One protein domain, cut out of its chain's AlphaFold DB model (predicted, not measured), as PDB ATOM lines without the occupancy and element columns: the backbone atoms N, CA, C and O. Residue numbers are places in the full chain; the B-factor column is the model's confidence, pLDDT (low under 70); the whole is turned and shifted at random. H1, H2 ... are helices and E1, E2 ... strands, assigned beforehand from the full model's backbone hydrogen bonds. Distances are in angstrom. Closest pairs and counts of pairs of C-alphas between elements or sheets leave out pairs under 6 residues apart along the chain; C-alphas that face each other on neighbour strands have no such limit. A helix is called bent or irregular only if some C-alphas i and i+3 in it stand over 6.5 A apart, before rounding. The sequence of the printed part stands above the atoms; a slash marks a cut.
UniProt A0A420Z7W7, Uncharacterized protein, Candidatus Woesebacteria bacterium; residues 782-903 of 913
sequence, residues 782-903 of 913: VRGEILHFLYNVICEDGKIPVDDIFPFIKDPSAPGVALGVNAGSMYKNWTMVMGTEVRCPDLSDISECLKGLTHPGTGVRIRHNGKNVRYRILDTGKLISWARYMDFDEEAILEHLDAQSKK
ATOM      1  N   VAL A 782    -144.827  78.734 -77.251       81.25
ATOM      2  CA  VAL A 782    -144.385  79.620 -78.351       81.25
ATOM      3  C   VAL A 782    -143.127  79.095 -79.053       81.25
ATOM      4  O   VAL A 782    -142.981  79.229 -80.266       81.25
ATOM      5  N   ARG A 783    -142.208  78.460 -78.311       83.25
ATOM      6  CA  ARG A 783    -140.975  77.899 -78.879       83.25
ATOM      7  C   ARG A 783    -141.266  76.712 -79.802       83.25
ATOM      8  O   ARG A 783    -140.669  76.638 -80.871       83.25
ATOM      9  N   GLY A 784    -142.206  75.843 -79.426       84.69
ATOM     10  CA  GLY A 784    -142.681  74.746 -80.274       84.69
ATOM     11  C   GLY A 784    -143.376  75.242 -81.543       84.69
ATOM     12  O   GLY A 784    -143.098  74.743 -82.627       84.69
ATOM     13  N   GLU A 785    -144.212  76.280 -81.435       87.44
ATOM     14  CA  GLU A 785    -144.860  76.910 -82.597       87.44
ATOM     15  C   GLU A 785    -143.840  77.545 -83.555       87.44
ATOM     16  O   GLU A 785    -143.979  77.444 -84.771       87.44
ATOM     17  N   ILE A 786    -142.783  78.160 -83.017       89.81
ATOM     18  CA  ILE A 786    -141.669  78.704 -83.804       89.81
ATOM     19  C   ILE A 786    -140.886  77.593 -84.504       89.81
ATOM     20  O   ILE A 786    -140.533  77.753 -85.670       89.81
ATOM     21  N   LEU A 787    -140.615  76.477 -83.827       90.00
ATOM     22  CA  LEU A 787    -139.949  75.325 -84.436       90.00
ATOM     23  C   LEU A 787    -140.819  74.698 -85.534       90.00
ATOM     24  O   LEU A 787    -140.295  74.388 -86.598       90.00
ATOM     25  N   HIS A 788    -142.139  74.637 -85.340       89.69
ATOM     26  CA  HIS A 788    -143.091  74.203 -86.364       89.69
ATOM     27  C   HIS A 788    -143.127  75.153 -87.563       89.69
ATOM     28  O   HIS A 788    -143.045  74.698 -88.700       89.69
ATOM     29  N   PHE A 789    -143.134  76.467 -87.330       91.50
ATOM     30  CA  PHE A 789    -142.987  77.451 -88.403       91.50
ATOM     31  C   PHE A 789    -141.694  77.218 -89.196       91.50
ATOM     32  O   PHE A 789    -141.713  77.214 -90.423       91.50
ATOM     33  N   LEU A 790    -140.564  77.018 -88.508       90.62
ATOM     34  CA  LEU A 790    -139.268  76.795 -89.155       90.62
ATOM     35  C   LEU A 790    -139.234  75.477 -89.934       90.62
ATOM     36  O   LEU A 790    -138.694  75.450 -91.036       90.62
ATOM     37  N   TYR A 791    -139.835  74.419 -89.394       90.19
ATOM     38  CA  TYR A 791    -139.981  73.140 -90.076       90.19
ATOM     39  C   TYR A 791    -140.818  73.271 -91.349       90.19
ATOM     40  O   TYR A 791    -140.348  72.866 -92.405       90.19
ATOM     41  N   ASN A 792    -141.986  73.920 -91.282       87.94
ATOM     42  CA  ASN A 792    -142.848  74.123 -92.450       87.94
ATOM     43  C   ASN A 792    -142.161  74.980 -93.511       87.94
ATOM     44  O   ASN A 792    -142.275  74.693 -94.696       87.94
ATOM     45  N   VAL A 793    -141.395  75.996 -93.101       86.88
ATOM     46  CA  VAL A 793    -140.582  76.772 -94.041       86.88
ATOM     47  C   VAL A 793    -139.542  75.891 -94.736       86.88
ATOM     48  O   VAL A 793    -139.339  76.074 -95.924       86.88
ATOM     49  N   ILE A 794    -138.881  74.961 -94.042       85.38
ATOM     50  CA  ILE A 794    -137.810  74.138 -94.632       85.38
ATOM     51  C   ILE A 794    -138.361  72.965 -95.460       85.38
ATOM     52  O   ILE A 794    -137.800  72.663 -96.509       85.38
ATOM     53  N   CYS A 795    -139.420  72.301 -94.989       81.25
ATOM     54  CA  CYS A 795    -139.836  70.985 -95.487       81.25
ATOM     55  C   CYS A 795    -141.141  70.998 -96.300       81.25
ATOM     56  O   CYS A 795    -141.331  70.104 -97.121       81.25
ATOM     57  N   GLU A 796    -142.050  71.972 -96.120       73.62
ATOM     58  CA  GLU A 796    -143.235  72.073 -96.989       73.62
ATOM     59  C   GLU A 796    -142.858  72.746 -98.319       73.62
ATOM     60  O   GLU A 796    -143.099  73.936 -98.550       73.62
ATOM     61  N   ASP A 797    -142.262  71.960 -99.216       55.69
ATOM     62  CA  ASP A 797    -141.974  72.358-100.591       55.69
ATOM     63  C   ASP A 797    -143.273  72.777-101.309       55.69
ATOM     64  O   ASP A 797    -144.131  71.955-101.638       55.69
ATOM     65  N   GLY A 798    -143.421  74.080-101.583       54.00
ATOM     66  CA  GLY A 798    -144.336  74.561-102.624       54.00
ATOM     67  C   GLY A 798    -145.222  75.768-102.319       54.00
ATOM     68  O   GLY A 798    -145.884  76.240-103.243       54.00
ATOM     69  N   LYS A 799    -145.251  76.316-101.095       59.19
ATOM     70  CA  LYS A 799    -146.062  77.527-100.816       59.19
ATOM     71  C   LYS A 799    -145.258  78.826-100.841       59.19
ATOM     72  O   LYS A 799    -145.734  79.789-101.438       59.19
ATOM     73  N   ILE A 800    -144.051  78.859-100.261       64.25
ATOM     74  CA  ILE A 800    -143.139  80.018-100.311       64.25
ATOM     75  C   ILE A 800    -141.687  79.538-100.449       64.25
ATOM     76  O   ILE A 800    -141.276  78.674 -99.676       64.25
ATOM     77  N   PRO A 801    -140.880  80.096-101.368       68.88
ATOM     78  CA  PRO A 801    -139.447  79.829-101.406       68.88
ATOM     79  C   PRO A 801    -138.774  80.238-100.089       68.88
ATOM     80  O   PRO A 801    -138.892  81.382 -99.652       68.88
ATOM     81  N   VAL A 802    -138.028  79.322 -99.464       69.88
ATOM     82  CA  VAL A 802    -137.310  79.573 -98.196       69.88
ATOM     83  C   VAL A 802    -136.433  80.819 -98.276       69.88
ATOM     84  O   VAL A 802    -136.433  81.633 -97.353       69.88
ATOM     85  N   ASP A 803    -135.770  80.998 -99.421       68.06
ATOM     86  CA  ASP A 803    -134.881  82.120 -99.730       68.06
ATOM     87  C   ASP A 803    -135.593  83.490 -99.662       68.06
ATOM     88  O   ASP A 803    -134.954  84.499 -99.350       68.06
ATOM     89  N   ASP A 804    -136.915  83.532 -99.875       66.75
ATOM     90  CA  ASP A 804    -137.719  84.761 -99.807       66.75
ATOM     91  C   ASP A 804    -138.032  85.175 -98.357       66.75
ATOM     92  O   ASP A 804    -138.269  86.355 -98.068       66.75
ATOM     93  N   ILE A 805    -138.009  84.220 -97.419       73.94
ATOM     94  CA  ILE A 805    -138.289  84.454 -95.995       73.94
ATOM     95  C   ILE A 805    -136.977  84.596 -95.207       73.94
ATOM     96  O   ILE A 805    -136.818  85.550 -94.424       73.94
ATOM     97  N   PHE A 806    -136.024  83.687 -95.429       82.38
ATOM     98  CA  PHE A 806    -134.758  83.589 -94.704       82.38
ATOM     99  C   PHE A 806    -133.583  83.271 -95.635       82.38
ATOM    100  O   PHE A 806    -133.646  82.317 -96.403       82.38
ATOM    101  N   PRO A 807    -132.457  83.998 -95.526       80.19
ATOM    102  CA  PRO A 807    -131.250  83.638 -96.249       80.19
ATOM    103  C   PRO A 807    -130.563  82.425 -95.604       80.19
ATOM    104  O   PRO A 807    -130.433  82.360 -94.379       80.19
ATOM    105  N   PHE A 808    -130.017  81.523 -96.419       80.00
ATOM    106  CA  PHE A 808    -129.024  80.550 -95.955       80.00
ATOM    107  C   PHE A 808    -127.660  81.231 -95.784       80.00
ATOM    108  O   PHE A 808    -127.163  81.928 -96.673       80.00
ATOM    109  N   ILE A 809    -127.051  81.057 -94.613       81.25
ATOM    110  CA  ILE A 809    -125.800  81.699 -94.201       81.25
ATOM    111  C   ILE A 809    -124.781  80.600 -93.911       81.25
ATOM    112  O   ILE A 809    -125.124  79.568 -93.346       81.25
ATOM    113  N   LYS A 810    -123.509  80.803 -94.270       75.69
ATOM    114  CA  LYS A 810    -122.448  79.874 -93.863       75.69
ATOM    115  C   LYS A 810    -122.376  79.831 -92.337       75.69
ATOM    116  O   LYS A 810    -122.182  80.878 -91.716       75.69
ATOM    117  N   ASP A 811    -122.514  78.644 -91.765       72.12
ATOM    118  CA  ASP A 811    -122.426  78.463 -90.324       72.12
ATOM    119  C   ASP A 811    -120.956  78.622 -89.880       72.12
ATOM    120  O   ASP A 811    -120.080  77.919 -90.387       72.12
ATOM    121  N   PRO A 812    -120.621  79.585 -89.001       66.56
ATOM    122  CA  PRO A 812    -119.268  79.724 -88.473       66.56
ATOM    123  C   PRO A 812    -118.917  78.638 -87.443       66.56
ATOM    124  O   PRO A 812    -117.734  78.450 -87.162       66.56
ATOM    125  N   SER A 813    -119.915  77.944 -86.887       66.62
ATOM    126  CA  SER A 813    -119.771  76.901 -85.863       66.62
ATOM    127  C   SER A 813    -119.717  75.476 -86.424       66.62
ATOM    128  O   SER A 813    -119.244  74.586 -85.718       66.62
ATOM    129  N   ALA A 814    -120.157  75.244 -87.666       70.00
ATOM    130  CA  ALA A 814    -120.225  73.911 -88.269       70.00
ATOM    131  C   ALA A 814    -119.913  73.925 -89.782       70.00
ATOM    132  O   ALA A 814    -120.146  74.926 -90.462       70.00
ATOM    133  N   PRO A 815    -119.383  72.827 -90.359       68.56
ATOM    134  CA  PRO A 815    -119.214  72.710 -91.804       68.56
ATOM    135  C   PRO A 815    -120.583  72.603 -92.498       68.56
ATOM    136  O   PRO A 815    -121.201  71.547 -92.489       68.56
ATOM    137  N   GLY A 816    -121.055  73.696 -93.108       75.50
ATOM    138  CA  GLY A 816    -122.312  73.708 -93.865       75.50
ATOM    139  C   GLY A 816    -122.931  75.099 -94.042       75.50
ATOM    140  O   GLY A 816    -122.295  76.132 -93.801       75.50
ATOM    141  N   VAL A 817    -124.188  75.114 -94.489       78.00
ATOM    142  CA  VAL A 817    -125.066  76.294 -94.476       78.00
ATOM    143  C   VAL A 817    -126.120  76.122 -93.382       78.00
ATOM    144  O   VAL A 817    -126.636  75.028 -93.182       78.00
ATOM    145  N   ALA A 818    -126.439  77.203 -92.682       80.31
ATOM    146  CA  ALA A 818    -127.470  77.265 -91.656       80.31
ATOM    147  C   ALA A 818    -128.484  78.363 -91.992       80.31
ATOM    148  O   ALA A 818    -128.182  79.334 -92.691       80.31
ATOM    149  N   LEU A 819    -129.707  78.216 -91.489       84.56
ATOM    150  CA  LEU A 819    -130.786  79.154 -91.771       84.56
ATOM    151  C   LEU A 819    -130.607  80.448 -90.963       84.56
ATOM    152  O   LEU A 819    -130.527  80.436 -89.731       84.56
ATOM    153  N   GLY A 820    -130.567  81.585 -91.656       88.56
ATOM    154  CA  GLY A 820    -130.580  82.905 -91.045       88.56
ATOM    155  C   GLY A 820    -131.996  83.308 -90.658       88.56
ATOM    156  O   GLY A 820    -132.770  83.741 -91.503       88.56
ATOM    157  N   VAL A 821    -132.335  83.251 -89.373       90.50
ATOM    158  CA  VAL A 821    -133.686  83.551 -88.877       90.50
ATOM    159  C   VAL A 821    -133.804  84.984 -88.352       90.50
ATOM    160  O   VAL A 821    -132.885  85.537 -87.738       90.50
ATOM    161  N   ASN A 822    -134.948  85.623 -88.609       91.31
ATOM    162  CA  ASN A 822    -135.264  86.976 -88.148       91.31
ATOM    163  C   ASN A 822    -136.711  87.052 -87.645       91.31
ATOM    164  O   ASN A 822    -137.640  86.707 -88.371       91.31
ATOM    165  N   ALA A 823    -136.902  87.581 -86.432       90.44
ATOM    166  CA  ALA A 823    -138.220  87.670 -85.797       90.44
ATOM    167  C   ALA A 823    -139.234  88.493 -86.608       90.44
ATOM    168  O   ALA A 823    -140.399  88.123 -86.699       90.44
ATOM    169  N   GLY A 824    -138.795  89.588 -87.238       89.25
ATOM    170  CA  GLY A 824    -139.660  90.432 -88.064       89.25
ATOM    171  C   GLY A 824    -140.112  89.742 -89.349       89.25
ATOM    172  O   GLY A 824    -141.257  89.919 -89.760       89.25
ATOM    173  N   SER A 825    -139.240  88.942 -89.968       88.38
ATOM    174  CA  SER A 825    -139.607  88.094 -91.108       88.38
ATOM    175  C   SER A 825    -140.566  86.976 -90.696       88.38
ATOM    176  O   SER A 825    -141.547  86.757 -91.397       88.38
ATOM    177  N   MET A 826    -140.343  86.321 -89.551       90.94
ATOM    178  CA  MET A 826    -141.277  85.318 -89.014       90.94
ATOM    179  C   MET A 826    -142.664  85.911 -88.773       90.94
ATOM    180  O   MET A 826    -143.646  85.412 -89.306       90.94
ATOM    181  N   TYR A 827    -142.736  87.024 -88.040       91.75
ATOM    182  CA  TYR A 827    -143.998  87.674 -87.685       91.75
ATOM    183  C   TYR A 827    -144.830  88.062 -88.918       91.75
ATOM    184  O   TYR A 827    -146.037  87.842 -88.950       91.75
ATOM    185  N   LYS A 828    -144.186  88.600 -89.963       90.19
ATOM    186  CA  LYS A 828    -144.862  88.995 -91.213       90.19
ATOM    187  C   LYS A 828    -145.408  87.817 -92.012       90.19
ATOM    188  O   LYS A 828    -146.417  87.974 -92.688       90.19
ATOM    189  N   ASN A 829    -144.721  86.680 -91.963       90.06
ATOM    190  CA  ASN A 829    -145.057  85.504 -92.759       90.06
ATOM    191  C   ASN A 829    -145.815  84.440 -91.946       90.06
ATOM    192  O   ASN A 829    -146.149  83.394 -92.491       90.06
ATOM    193  N   TRP A 830    -146.122  84.701 -90.669       90.88
ATOM    194  CA  TRP A 830    -146.721  83.726 -89.753       90.88
ATOM    195  C   TRP A 830    -148.009  83.114 -90.290       90.88
ATOM    196  O   TRP A 830    -148.073  81.910 -90.502       90.88
ATOM    197  N   THR A 831    -149.013  83.946 -90.576       89.12
ATOM    198  CA  THR A 831    -150.329  83.500 -91.066       89.12
ATOM    199  C   THR A 831    -150.239  82.761 -92.397       89.12
ATOM    200  O   THR A 831    -151.063  81.903 -92.692       89.12
ATOM    201  N   MET A 832    -149.231  83.084 -93.206       87.38
ATOM    202  CA  MET A 832    -149.019  82.456 -94.503       87.38
ATOM    203  C   MET A 832    -148.447  81.036 -94.366       87.38
ATOM    204  O   MET A 832    -148.836  80.157 -95.128       87.38
ATOM    205  N   VAL A 833    -147.560  80.805 -93.391       86.25
ATOM    206  CA  VAL A 833    -146.917  79.500 -93.140       86.25
ATOM    207  C   VAL A 833    -147.755  78.613 -92.214       86.25
ATOM    208  O   VAL A 833    -147.878  77.419 -92.451       86.25
ATOM    209  N   MET A 834    -148.343  79.186 -91.161       87.56
ATOM    210  CA  MET A 834    -149.050  78.451 -90.098       87.56
ATOM    211  C   MET A 834    -150.577  78.470 -90.253       87.56
ATOM    212  O   MET A 834    -151.282  77.831 -89.475       87.56
ATOM    213  N   GLY A 835    -151.105  79.217 -91.229       85.94
ATOM    214  CA  GLY A 835    -152.541  79.441 -91.407       85.94
ATOM    215  C   GLY A 835    -153.135  80.467 -90.432       85.94
ATOM    216  O   GLY A 835    -152.446  81.061 -89.602       85.94
ATOM    217  N   THR A 836    -154.446  80.707 -90.542       85.25
ATOM    218  CA  THR A 836    -155.194  81.645 -89.678       85.25
ATOM    219  C   THR A 836    -155.639  81.037 -88.350       85.25
ATOM    220  O   THR A 836    -156.046  81.771 -87.454       85.25
ATOM    221  N   GLU A 837    -155.590  79.710 -88.226       83.44
ATOM    222  CA  GLU A 837    -156.045  78.982 -87.036       83.44
ATOM    223  C   GLU A 837    -155.035  79.062 -85.881       83.44
ATOM    224  O   GLU A 837    -155.424  79.034 -84.713       83.44
ATOM    225  N   VAL A 838    -153.745  79.227 -86.191       83.50
ATOM    226  CA  VAL A 838    -152.675  79.377 -85.197       83.50
ATOM    227  C   VAL A 838    -152.389  80.860 -84.972       83.50
ATOM    228  O   VAL A 838    -151.908  81.567 -85.863       83.50
ATOM    229  N   ARG A 839    -152.655  81.350 -83.757       88.06
ATOM    230  CA  ARG A 839    -152.380  82.743 -83.378       88.06
ATOM    231  C   ARG A 839    -150.880  83.038 -83.483       88.06
ATOM    232  O   ARG A 839    -150.072  82.317 -82.915       88.06
ATOM    233  N   CYS A 840    -150.517  84.130 -84.157       89.31
ATOM    234  CA  CYS A 840    -149.137  84.615 -84.195       89.31
ATOM    235  C   CYS A 840    -148.698  85.108 -82.803       89.31
ATOM    236  O   CYS A 840    -149.396  85.959 -82.236       89.31
ATOM    237  N   PRO A 841    -147.574  84.614 -82.254       88.19
ATOM    238  CA  PRO A 841    -146.955  85.181 -81.062       88.19
ATOM    239  C   PRO A 841    -146.506  86.628 -81.296       88.19
ATOM    240  O   PRO A 841    -146.206  87.031 -82.424       88.19
ATOM    241  N   ASP A 842    -146.401  87.413 -80.225       89.12
ATOM    242  CA  ASP A 842    -145.959  88.800 -80.343       89.12
ATOM    243  C   ASP A 842    -144.492  88.871 -80.812       89.12
ATOM    244  O   ASP A 842    -143.671  87.985 -80.562       89.12
ATOM    245  N   LEU A 843    -144.119  89.957 -81.496       89.19
ATOM    246  CA  LEU A 843    -142.772  90.113 -82.062       89.19
ATOM    247  C   LEU A 843    -141.659  90.020 -80.997       89.19
ATOM    248  O   LEU A 843    -140.558  89.535 -81.288       89.19
ATOM    249  N   SER A 844    -141.934  90.486 -79.774       85.19
ATOM    250  CA  SER A 844    -141.049  90.326 -78.615       85.19
ATOM    251  C   SER A 844    -140.800  88.857 -78.296       85.19
ATOM    252  O   SER A 844    -139.651  88.464 -78.093       85.19
ATOM    253  N   ASP A 845    -141.857  88.052 -78.335       81.94
ATOM    254  CA  ASP A 845    -141.860  86.651 -77.929       81.94
ATOM    255  C   ASP A 845    -141.079  85.808 -78.934       81.94
ATOM    256  O   ASP A 845    -140.225  85.001 -78.555       81.94
ATOM    257  N   ILE A 846    -141.280  86.084 -80.226       89.38
ATOM    258  CA  ILE A 846    -140.502  85.477 -81.310       89.38
ATOM    259  C   ILE A 846    -139.020  85.845 -81.172       89.38
ATOM    260  O   ILE A 846    -138.146  84.982 -81.250       89.38
ATOM    261  N   SER A 847    -138.710  87.125 -80.944       86.81
ATOM    262  CA  SER A 847    -137.325  87.597 -80.809       86.81
ATOM    263  C   SER A 847    -136.591  86.958 -79.627       86.81
ATOM    264  O   SER A 847    -135.403  86.629 -79.752       86.81
ATOM    265  N   GLU A 848    -137.280  86.775 -78.499       82.69
ATOM    266  CA  GLU A 848    -136.729  86.144 -77.300       82.69
ATOM    267  C   GLU A 848    -136.554  84.635 -77.492       82.69
ATOM    268  O   GLU A 848    -135.462  84.116 -77.260       82.69
ATOM    269  N   CYS A 849    -137.560  83.937 -78.031       84.50
ATOM    270  CA  CYS A 849    -137.461  82.506 -78.333       84.50
ATOM    271  C   CYS A 849    -136.323  82.203 -79.310       84.50
ATOM    272  O   CYS A 849    -135.529  81.289 -79.076       84.50
ATOM    273  N   LEU A 850    -136.167  83.028 -80.349       87.06
ATOM    274  CA  LEU A 850    -135.050  82.901 -81.277       87.06
ATOM    275  C   LEU A 850    -133.688  83.065 -80.591       87.06
ATOM    276  O   LEU A 850    -132.709  82.570 -81.132       87.06
ATOM    277  N   LYS A 851    -133.558  83.738 -79.431       84.62
ATOM    278  CA  LYS A 851    -132.262  83.787 -78.710       84.62
ATOM    279  C   LYS A 851    -131.879  82.402 -78.195       84.62
ATOM    280  O   LYS A 851    -130.706  82.061 -78.233       84.62
ATOM    281  N   GLY A 852    -132.863  81.622 -77.746       80.06
ATOM    282  CA  GLY A 852    -132.662  80.263 -77.245       80.06
ATOM    283  C   GLY A 852    -132.464  79.217 -78.346       80.06
ATOM    284  O   GLY A 852    -131.827  78.198 -78.098       80.06
ATOM    285  N   LEU A 853    -132.971  79.467 -79.558       85.12
ATOM    286  CA  LEU A 853    -132.885  78.546 -80.702       85.12
ATOM    287  C   LEU A 853    -131.710  78.823 -81.652       85.12
ATOM    288  O   LEU A 853    -131.530  78.103 -82.624       85.12
ATOM    289  N   THR A 854    -130.927  79.873 -81.412       88.81
ATOM    290  CA  THR A 854    -129.820  80.279 -82.293       88.81
ATOM    291  C   THR A 854    -128.492  80.219 -81.552       88.81
ATOM    292  O   THR A 854    -128.456  80.261 -80.320       88.81
ATOM    293  N   HIS A 855    -127.385  80.128 -82.287       83.50
ATOM    294  CA  HIS A 855    -126.059  80.124 -81.676       83.50
ATOM    295  C   HIS A 855    -125.765  81.476 -80.987       83.50
ATOM    296  O   HIS A 855    -125.985  82.536 -81.595       83.50
ATOM    297  N   PRO A 856    -125.243  81.493 -79.743       78.38
ATOM    298  CA  PRO A 856    -124.943  82.731 -79.025       78.38
ATOM    299  C   PRO A 856    -124.015  83.654 -79.827       78.38
ATOM    300  O   PRO A 856    -123.024  83.217 -80.401       78.38
ATOM    301  N   GLY A 857    -124.330  84.951 -79.883       74.62
ATOM    302  CA  GLY A 857    -123.475  85.952 -80.540       74.62
ATOM    303  C   GLY A 857    -123.489  85.961 -82.079       74.62
ATOM    304  O   GLY A 857    -122.892  86.854 -82.674       74.62
ATOM    305  N   THR A 858    -124.223  85.067 -82.749       71.81
ATOM    306  CA  THR A 858    -124.181  84.884 -84.221       71.81
ATOM    307  C   THR A 858    -125.048  85.856 -85.037       71.81
ATOM    308  O   THR A 858    -125.616  85.520 -86.074       71.81
ATOM    309  N   GLY A 859    -125.177  87.104 -84.587       78.38
ATOM    310  CA  GLY A 859    -125.975  88.098 -85.303       78.38
ATOM    311  C   GLY A 859    -125.289  88.594 -86.581       78.38
ATOM    312  O   GLY A 859    -124.446  89.481 -86.486       78.38
ATOM    313  N   VAL A 860    -125.692  88.116 -87.759       83.69
ATOM    314  CA  VAL A 860    -125.137  88.545 -89.056       83.69
ATOM    315  C   VAL A 860    -126.035  89.609 -89.688       83.69
ATOM    316  O   VAL A 860    -127.254  89.460 -89.744       83.69
ATOM    317  N   ARG A 861    -125.455  90.717 -90.165       84.00
ATOM    318  CA  ARG A 861    -126.191  91.718 -90.955       84.00
ATOM    319  C   ARG A 861    -126.045  91.397 -92.433       84.00
ATOM    320  O   ARG A 861    -124.931  91.389 -92.946       84.00
ATOM    321  N   ILE A 862    -127.168  91.176 -93.103       83.94
ATOM    322  CA  ILE A 862    -127.214  90.889 -94.536       83.94
ATOM    323  C   ILE A 862    -128.109  91.931 -95.198       83.94
ATOM    324  O   ILE A 862    -129.151  92.313 -94.656       83.94
ATOM    325  N   ARG A 863    -127.689  92.413 -96.370       78.19
ATOM    326  CA  ARG A 863    -128.531  93.255 -97.217       78.19
ATOM    327  C   ARG A 863    -129.523  92.349 -97.945       78.19
ATOM    328  O   ARG A 863    -129.158  91.714 -98.926       78.19
ATOM    329  N   HIS A 864    -130.755  92.284 -97.455       73.62
ATOM    330  CA  HIS A 864    -131.839  91.490 -98.033       73.62
ATOM    331  C   HIS A 864    -132.953  92.448 -98.481       73.62
ATOM    332  O   HIS A 864    -133.376  93.317 -97.714       73.62
ATOM    333  N   ASN A 865    -133.373  92.364 -99.749       70.38
ATOM    334  CA  ASN A 865    -134.395  93.235-100.352       70.38
ATOM    335  C   ASN A 865    -134.091  94.734-100.175       70.38
ATOM    336  O   ASN A 865    -134.942  95.539 -99.799       70.38
ATOM    337  N   GLY A 866    -132.826  95.109-100.396       77.25
ATOM    338  CA  GLY A 866    -132.354  96.494-100.325       77.25
ATOM    339  C   GLY A 866    -132.163  97.055 -98.910       77.25
ATOM    340  O   GLY A 866    -131.604  98.145 -98.784       77.25
ATOM    341  N   LYS A 867    -132.540  96.321 -97.853       80.19
ATOM    342  CA  LYS A 867    -132.416  96.744 -96.446       80.19
ATOM    343  C   LYS A 867    -131.389  95.899 -95.697       80.19
ATOM    344  O   LYS A 867    -131.262  94.703 -95.928       80.19
ATOM    345  N   ASN A 868    -130.672  96.521 -94.763       84.06
ATOM    346  CA  ASN A 868    -129.787  95.802 -93.849       84.06
ATOM    347  C   ASN A 868    -130.622  95.175 -92.728       84.06
ATOM    348  O   ASN A 868    -131.098  95.881 -91.838       84.06
ATOM    349  N   VAL A 869    -130.795  93.856 -92.774       84.50
ATOM    350  CA  VAL A 869    -131.542  93.087 -91.774       84.50
ATOM    351  C   VAL A 869    -130.558  92.260 -90.951       84.50
ATOM    352  O   VAL A 869    -129.585  91.719 -91.475       84.50
ATOM    353  N   ARG A 870    -130.778  92.196 -89.634       87.50
ATOM    354  CA  ARG A 870    -129.981  91.361 -88.729       87.50
ATOM    355  C   ARG A 870    -130.630  89.986 -88.609       87.50
ATOM    356  O   ARG A 870    -131.736  89.884 -88.084       87.50
ATOM    357  N   TYR A 871    -129.925  88.960 -89.053       88.88
ATOM    358  CA  TYR A 871    -130.290  87.558 -88.900       88.88
ATOM    359  C   TYR A 871    -129.521  86.936 -87.737       88.88
ATOM    360  O   TYR A 871    -128.455  87.426 -87.355       88.88
ATOM    361  N   ARG A 872    -130.076  85.878 -87.157       90.44
ATOM    362  CA  ARG A 872    -129.386  84.986 -86.220       90.44
ATOM    363  C   ARG A 872    -129.248  83.617 -86.868       90.44
ATOM    364  O   ARG A 872    -130.105  83.254 -87.667       90.44
ATOM    365  N   ILE A 873    -128.193  82.883 -86.544       88.88
ATOM    366  CA  ILE A 873    -127.943  81.572 -87.148       88.88
ATOM    367  C   ILE A 873    -128.666  80.513 -86.318       88.88
ATOM    368  O   ILE A 873    -128.374  80.366 -85.128       88.88
ATOM    369  N   LEU A 874    -129.648  79.844 -86.926       89.38
ATOM    370  CA  LEU A 874    -130.418  78.781 -86.285       89.38
ATOM    371  C   LEU A 874    -129.505  77.613 -85.900       89.38
ATOM    372  O   LEU A 874    -128.722  77.152 -86.723       89.38
ATOM    373  N   ASP A 875    -129.656  77.123 -84.672       87.44
ATOM    374  CA  ASP A 875    -129.048  75.874 -84.221       87.44
ATOM    375  C   ASP A 875    -129.875  74.706 -84.784       87.44
ATOM    376  O   ASP A 875    -130.932  74.346 -84.256       87.44
ATOM    377  N   THR A 876    -129.434  74.161 -85.918       85.69
ATOM    378  CA  THR A 876    -130.153  73.106 -86.655       85.69
ATOM    379  C   THR A 876    -130.298  71.823 -85.840       85.69
ATOM    380  O   THR A 876    -131.301  71.124 -85.984       85.69
ATOM    381  N   GLY A 877    -129.376  71.556 -84.909       83.44
ATOM    382  CA  GLY A 877    -129.464  70.424 -83.986       83.44
ATOM    383  C   GLY A 877    -130.711  70.480 -83.098       83.44
ATOM    384  O   GLY A 877    -131.342  69.448 -82.850       83.44
ATOM    385  N   LYS A 878    -131.124  71.683 -82.672       84.69
ATOM    386  CA  LYS A 878    -132.361  71.879 -81.893       84.69
ATOM    387  C   LYS A 878    -133.618  71.638 -82.717       84.69
ATOM    388  O   LYS A 878    -134.566  71.067 -82.188       84.69
ATOM    389  N   LEU A 879    -133.619  72.044 -83.988       86.88
ATOM    390  CA  LEU A 879    -134.746  71.802 -84.888       86.88
ATOM    391  C   LEU A 879    -134.901  70.311 -85.209       86.88
ATOM    392  O   LEU A 879    -136.009  69.796 -85.127       86.88
ATOM    393  N   ILE A 880    -133.799  69.613 -85.495       86.69
ATOM    394  CA  ILE A 880    -133.799  68.161 -85.744       86.69
ATOM    395  C   ILE A 880    -134.287  67.402 -84.508       86.69
ATOM    396  O   ILE A 880    -135.161  66.547 -84.598       86.69
ATOM    397  N   SER A 881    -133.770  67.758 -83.329       82.06
ATOM    398  CA  SER A 881    -134.181  67.124 -82.070       82.06
ATOM    399  C   SER A 881    -135.670  67.342 -81.770       82.06
ATOM    400  O   SER A 881    -136.336  66.435 -81.277       82.06
ATOM    401  N   TRP A 882    -136.203  68.523 -82.103       87.38
ATOM    402  CA  TRP A 882    -137.633  68.814 -82.019       87.38
ATOM    403  C   TRP A 882    -138.457  68.015 -83.034       87.38
ATOM    404  O   TRP A 882    -139.484  67.457 -82.657       87.38
ATOM    405  N   ALA A 883    -138.010  67.917 -84.289       85.62
ATOM    406  CA  ALA A 883    -138.707  67.161 -85.329       85.62
ATOM    407  C   ALA A 883    -138.815  65.683 -84.942       85.62
ATOM    408  O   ALA A 883    -139.913  65.138 -84.910       85.62
ATOM    409  N   ARG A 884    -137.709  65.087 -84.480       82.56
ATOM    410  CA  ARG A 884    -137.693  63.728 -83.925       82.56
ATOM    411  C   ARG A 884    -138.657  63.559 -82.751       82.56
ATOM    412  O   ARG A 884    -139.321  62.535 -82.641       82.56
ATOM    413  N   TYR A 885    -138.733  64.547 -81.860       78.69
ATOM    414  CA  TYR A 885    -139.656  64.516 -80.724       78.69
ATOM    415  C   TYR A 885    -141.131  64.572 -81.159       78.69
ATOM    416  O   TYR A 885    -141.976  63.941 -80.526       78.69
ATOM    417  N   MET A 886    -141.436  65.311 -82.230       81.62
ATOM    418  CA  MET A 886    -142.785  65.467 -82.789       81.62
ATOM    419  C   MET A 886    -143.152  64.393 -83.827       81.62
ATOM    420  O   MET A 886    -144.247  64.464 -84.378       81.62
ATOM    421  N   ASP A 887    -142.272  63.413 -84.070       83.00
ATOM    422  CA  ASP A 887    -142.414  62.384 -85.115       83.00
ATOM    423  C   ASP A 887    -142.527  62.979 -86.536       83.00
ATOM    424  O   ASP A 887    -143.267  62.505 -87.396       83.00
ATOM    425  N   PHE A 888    -141.803  64.076 -86.768       86.75
ATOM    426  CA  PHE A 888    -141.626  64.706 -88.072       86.75
ATOM    427  C   PHE A 888    -140.345  64.225 -88.755       86.75
ATOM    428  O   PHE A 888    -139.404  63.774 -88.100       86.75
ATOM    429  N   ASP A 889    -140.317  64.337 -90.082       87.00
ATOM    430  CA  ASP A 889    -139.242  63.815 -90.922       87.00
ATOM    431  C   ASP A 889    -137.948  64.624 -90.730       87.00
ATOM    432  O   ASP A 889    -137.797  65.750 -91.213       87.00
ATOM    433  N   GLU A 890    -137.003  64.059 -89.976       89.38
ATOM    434  CA  GLU A 890    -135.694  64.674 -89.760       89.38
ATOM    435  C   GLU A 890    -134.776  64.577 -90.985       89.38
ATOM    436  O   GLU A 890    -133.906  65.440 -91.155       89.38
ATOM    437  N   GLU A 891    -134.978  63.574 -91.847       87.44
ATOM    438  CA  GLU A 891    -134.203  63.409 -93.078       87.44
ATOM    439  C   GLU A 891    -134.544  64.530 -94.059       87.44
ATOM    440  O   GLU A 891    -133.627  65.135 -94.610       87.44
ATOM    441  N   ALA A 892    -135.816  64.931 -94.158       86.50
ATOM    442  CA  ALA A 892    -136.239  66.068 -94.983       86.50
ATOM    443  C   ALA A 892    -135.493  67.376 -94.638       86.50
ATOM    444  O   ALA A 892    -135.070  68.120 -95.530       86.50
ATOM    445  N   ILE A 893    -135.261  67.646 -93.346       86.81
ATOM    446  CA  ILE A 893    -134.496  68.825 -92.898       86.81
ATOM    447  C   ILE A 893    -133.042  68.726 -93.377       86.81
ATOM    448  O   ILE A 893    -132.476  69.704 -93.877       86.81
ATOM    449  N   LEU A 894    -132.423  67.556 -93.202       87.50
ATOM    450  CA  LEU A 894    -131.027  67.312 -93.565       87.50
ATOM    451  C   LEU A 894    -130.817  67.360 -95.082       87.50
ATOM    452  O   LEU A 894    -129.874  68.007 -95.541       87.50
ATOM    453  N   GLU A 895    -131.707  66.739 -95.854       86.81
ATOM    454  CA  GLU A 895    -131.692  66.751 -97.317       86.81
ATOM    455  C   GLU A 895    -131.834  68.170 -97.866       86.81
ATOM    456  O   GLU A 895    -131.072  68.566 -98.753       86.81
ATOM    457  N   HIS A 896    -132.742  68.977 -97.304       84.38
ATOM    458  CA  HIS A 896    -132.907  70.365 -97.730       84.38
ATOM    459  C   HIS A 896    -131.647  71.195 -97.440       84.38
ATOM    460  O   HIS A 896    -131.177  71.944 -98.300       84.38
ATOM    461  N   LEU A 897    -131.057  71.052 -96.248       83.38
ATOM    462  CA  LEU A 897    -129.818  71.754 -95.895       83.38
ATOM    463  C   LEU A 897    -128.639  71.327 -96.786       83.38
ATOM    464  O   LEU A 897    -127.866  72.181 -97.236       83.38
ATOM    465  N   ASP A 898    -128.522  70.035 -97.097       84.44
ATOM    466  CA  ASP A 898    -127.494  69.504 -97.996       84.44
ATOM    467  C   ASP A 898    -127.691  70.000 -99.441       84.44
ATOM    468  O   ASP A 898    -126.739  70.490-100.062       84.44
ATOM    469  N   ALA A 899    -128.924  69.989 -99.955       83.75
ATOM    470  CA  ALA A 899    -129.260  70.513-101.278       83.75
ATOM    471  C   ALA A 899    -128.899  72.001-101.420       83.75
ATOM    472  O   ALA A 899    -128.332  72.417-102.437       83.75
ATOM    473  N   GLN A 900    -129.158  72.806-100.386       82.06
ATOM    474  CA  GLN A 900    -128.803  74.228-100.360       82.06
ATOM    475  C   GLN A 900    -127.288  74.446-100.265       82.06
ATOM    476  O   GLN A 900    -126.762  75.372-100.885       82.06
ATOM    477  N   SER A 901    -126.562  73.570 -99.562       79.25
ATOM    478  CA  SER A 901    -125.094  73.619 -99.494       79.25
ATOM    479  C   SER A 901    -124.427  73.376-100.857       79.25
ATOM    480  O   SER A 901    -123.354  73.924-101.135       79.25
ATOM    481  N   LYS A 902    -125.090  72.595-101.723       79.50
ATOM    482  CA  LYS A 902    -124.634  72.222-103.070       79.50
ATOM    483  C   LYS A 902    -125.030  73.225-104.156       79.50
ATOM    484  O   LYS A 902    -124.476  73.153-105.256       79.50
ATOM    485  N   LYS A 903    -125.945  74.170-103.890       76.12
ATOM    486  CA  LYS A 903    -126.311  75.194-104.883       76.12
ATOM    487  C   LYS A 903    -125.085  76.062-105.214       76.12
ATOM    488  O   LYS A 903    -124.451  76.612-104.310       76.12
TER     489      LYS A 903
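What this domain is: This is residues 782 to 903 of the 913 residues of an uncharacterized protein of Candidatus Woesebacteria bacterium (UniProt A0A420Z7W7). A small, curled and strongly twisted sheet, made of the strand hairpins E1-E2 and E3-E4 joined where the end of E2 pairs with the end of E4, stands beside a cluster of mostly crossed helices gathered round H1. H3 and H4 cross each other on one side of H1, and the helical hairpin H5-H6 packs on another side, with the later part of H6 reaching E1 and E2. The printed part has 122 residues, with six named helices and four named strands in the order H1, H2, E1, E2, H3, H4, E3, E4, H5, H6; the sheet runs E1, E2, E4, E3, all antiparallel. The class is mixed, helices and strands. The whole is compact, with a radius of gyration of the C-alphas of 13.4 A, and rounded, spanning 37 by 34 by 28 A.

Where its parts are: The strands are E1, residues 808 to 810; E2, residues 817 to 821, 12.6 A long; E4, residues 867 to 873, the longest strand at 18.3 A; and E3, residues 860 to 864, 11.6 A. C-alpha 873, where E4 ends, is at (-127.943, 81.572, -87.148). H1, residues 782 to 795, is 19.7 A long and begins with C-alpha 782 at (-144.385, 79.620, -78.351). H2 holds residues 802 to 805; H3, residues 823 to 834, is 14.9 A long and irregular, C-alphas 828 and 831 being 7.8 A apart. H4, residues 843 to 853, measures 15.3 A and H5, residues 876 to 885, 14.1 A. H6, residues 890 to 902, measures 18.9 A and ends with C-alpha 902 at (-124.634, 72.222, -103.070).

How they stand to each other: In the hairpin E1 and E2, N 809 and O 818 are within hydrogen-bond range at 2.8 A. E2 pairs in a staggered way, with E1 over residues 817 to 819 and with E4 over 820 to 821, where N 821 and O 872 are 2.8 A apart. In the hairpin E3 and E4, N 862 and O 869 are 3.0 A apart and N 871 and O 860 2.8 A. E2, H3, H4 and E3 form a split strand-helix-strand unit, two strands running the same way with helices between them in the chain and E4 between them in the sheet; its crossover is right-handed. H4 and H6 on one face of the sheet make two layers with it. H6 lies over E2 at a height over the sheet of 8.1 A, and its line runs across the strands, at 75 degrees to E2 on the local plane, which is fitted to only just enough C-alphas, 6. H2 and H3 only graze the sheet. H1, the hub, is not on the sheet. It touches H4 with residues 782 to 786 alone, about perpendicular at 75 degrees, the closest C-alphas being those of Arg 783 and Cys 849, 5.8 A. It touches H5 at 80 degrees, about perpendicular, the closest C-alphas being those of Leu 787 and Leu 879, 6.3 A. H1 and H3 touch through residues 789 to 793 and 830 to 834 alone. H1 and H6 touch at a steep tilt of 56 degrees, the same way, through residues 791 to 795 and 892 to 896 alone. H3 touches H4 at 84 degrees, about perpendicular, with C-alphas 823 and 847 closest at 5.1 A. H2 and H3 only just touch, with 3 pairs of C-alphas within 8 A. H5 and H6 touch at a shallow tilt of 25 degrees, opposite ways. Every O i to N i+4 pair is within hydrogen-bond range in H1, H5 and H6; in H3 6 of 8 are, in H4 6 of 7, and H2 is too short for such a pair.

The domain as a whole: The two C-alphas farthest apart are those of Gly 866 and Asp 887, 38.7 A. The printed part has no cut, and no link is long. The mean pLDDT of the printed part is 82.6; residues 797 to 804, 812 to 813 and 815 are under 70.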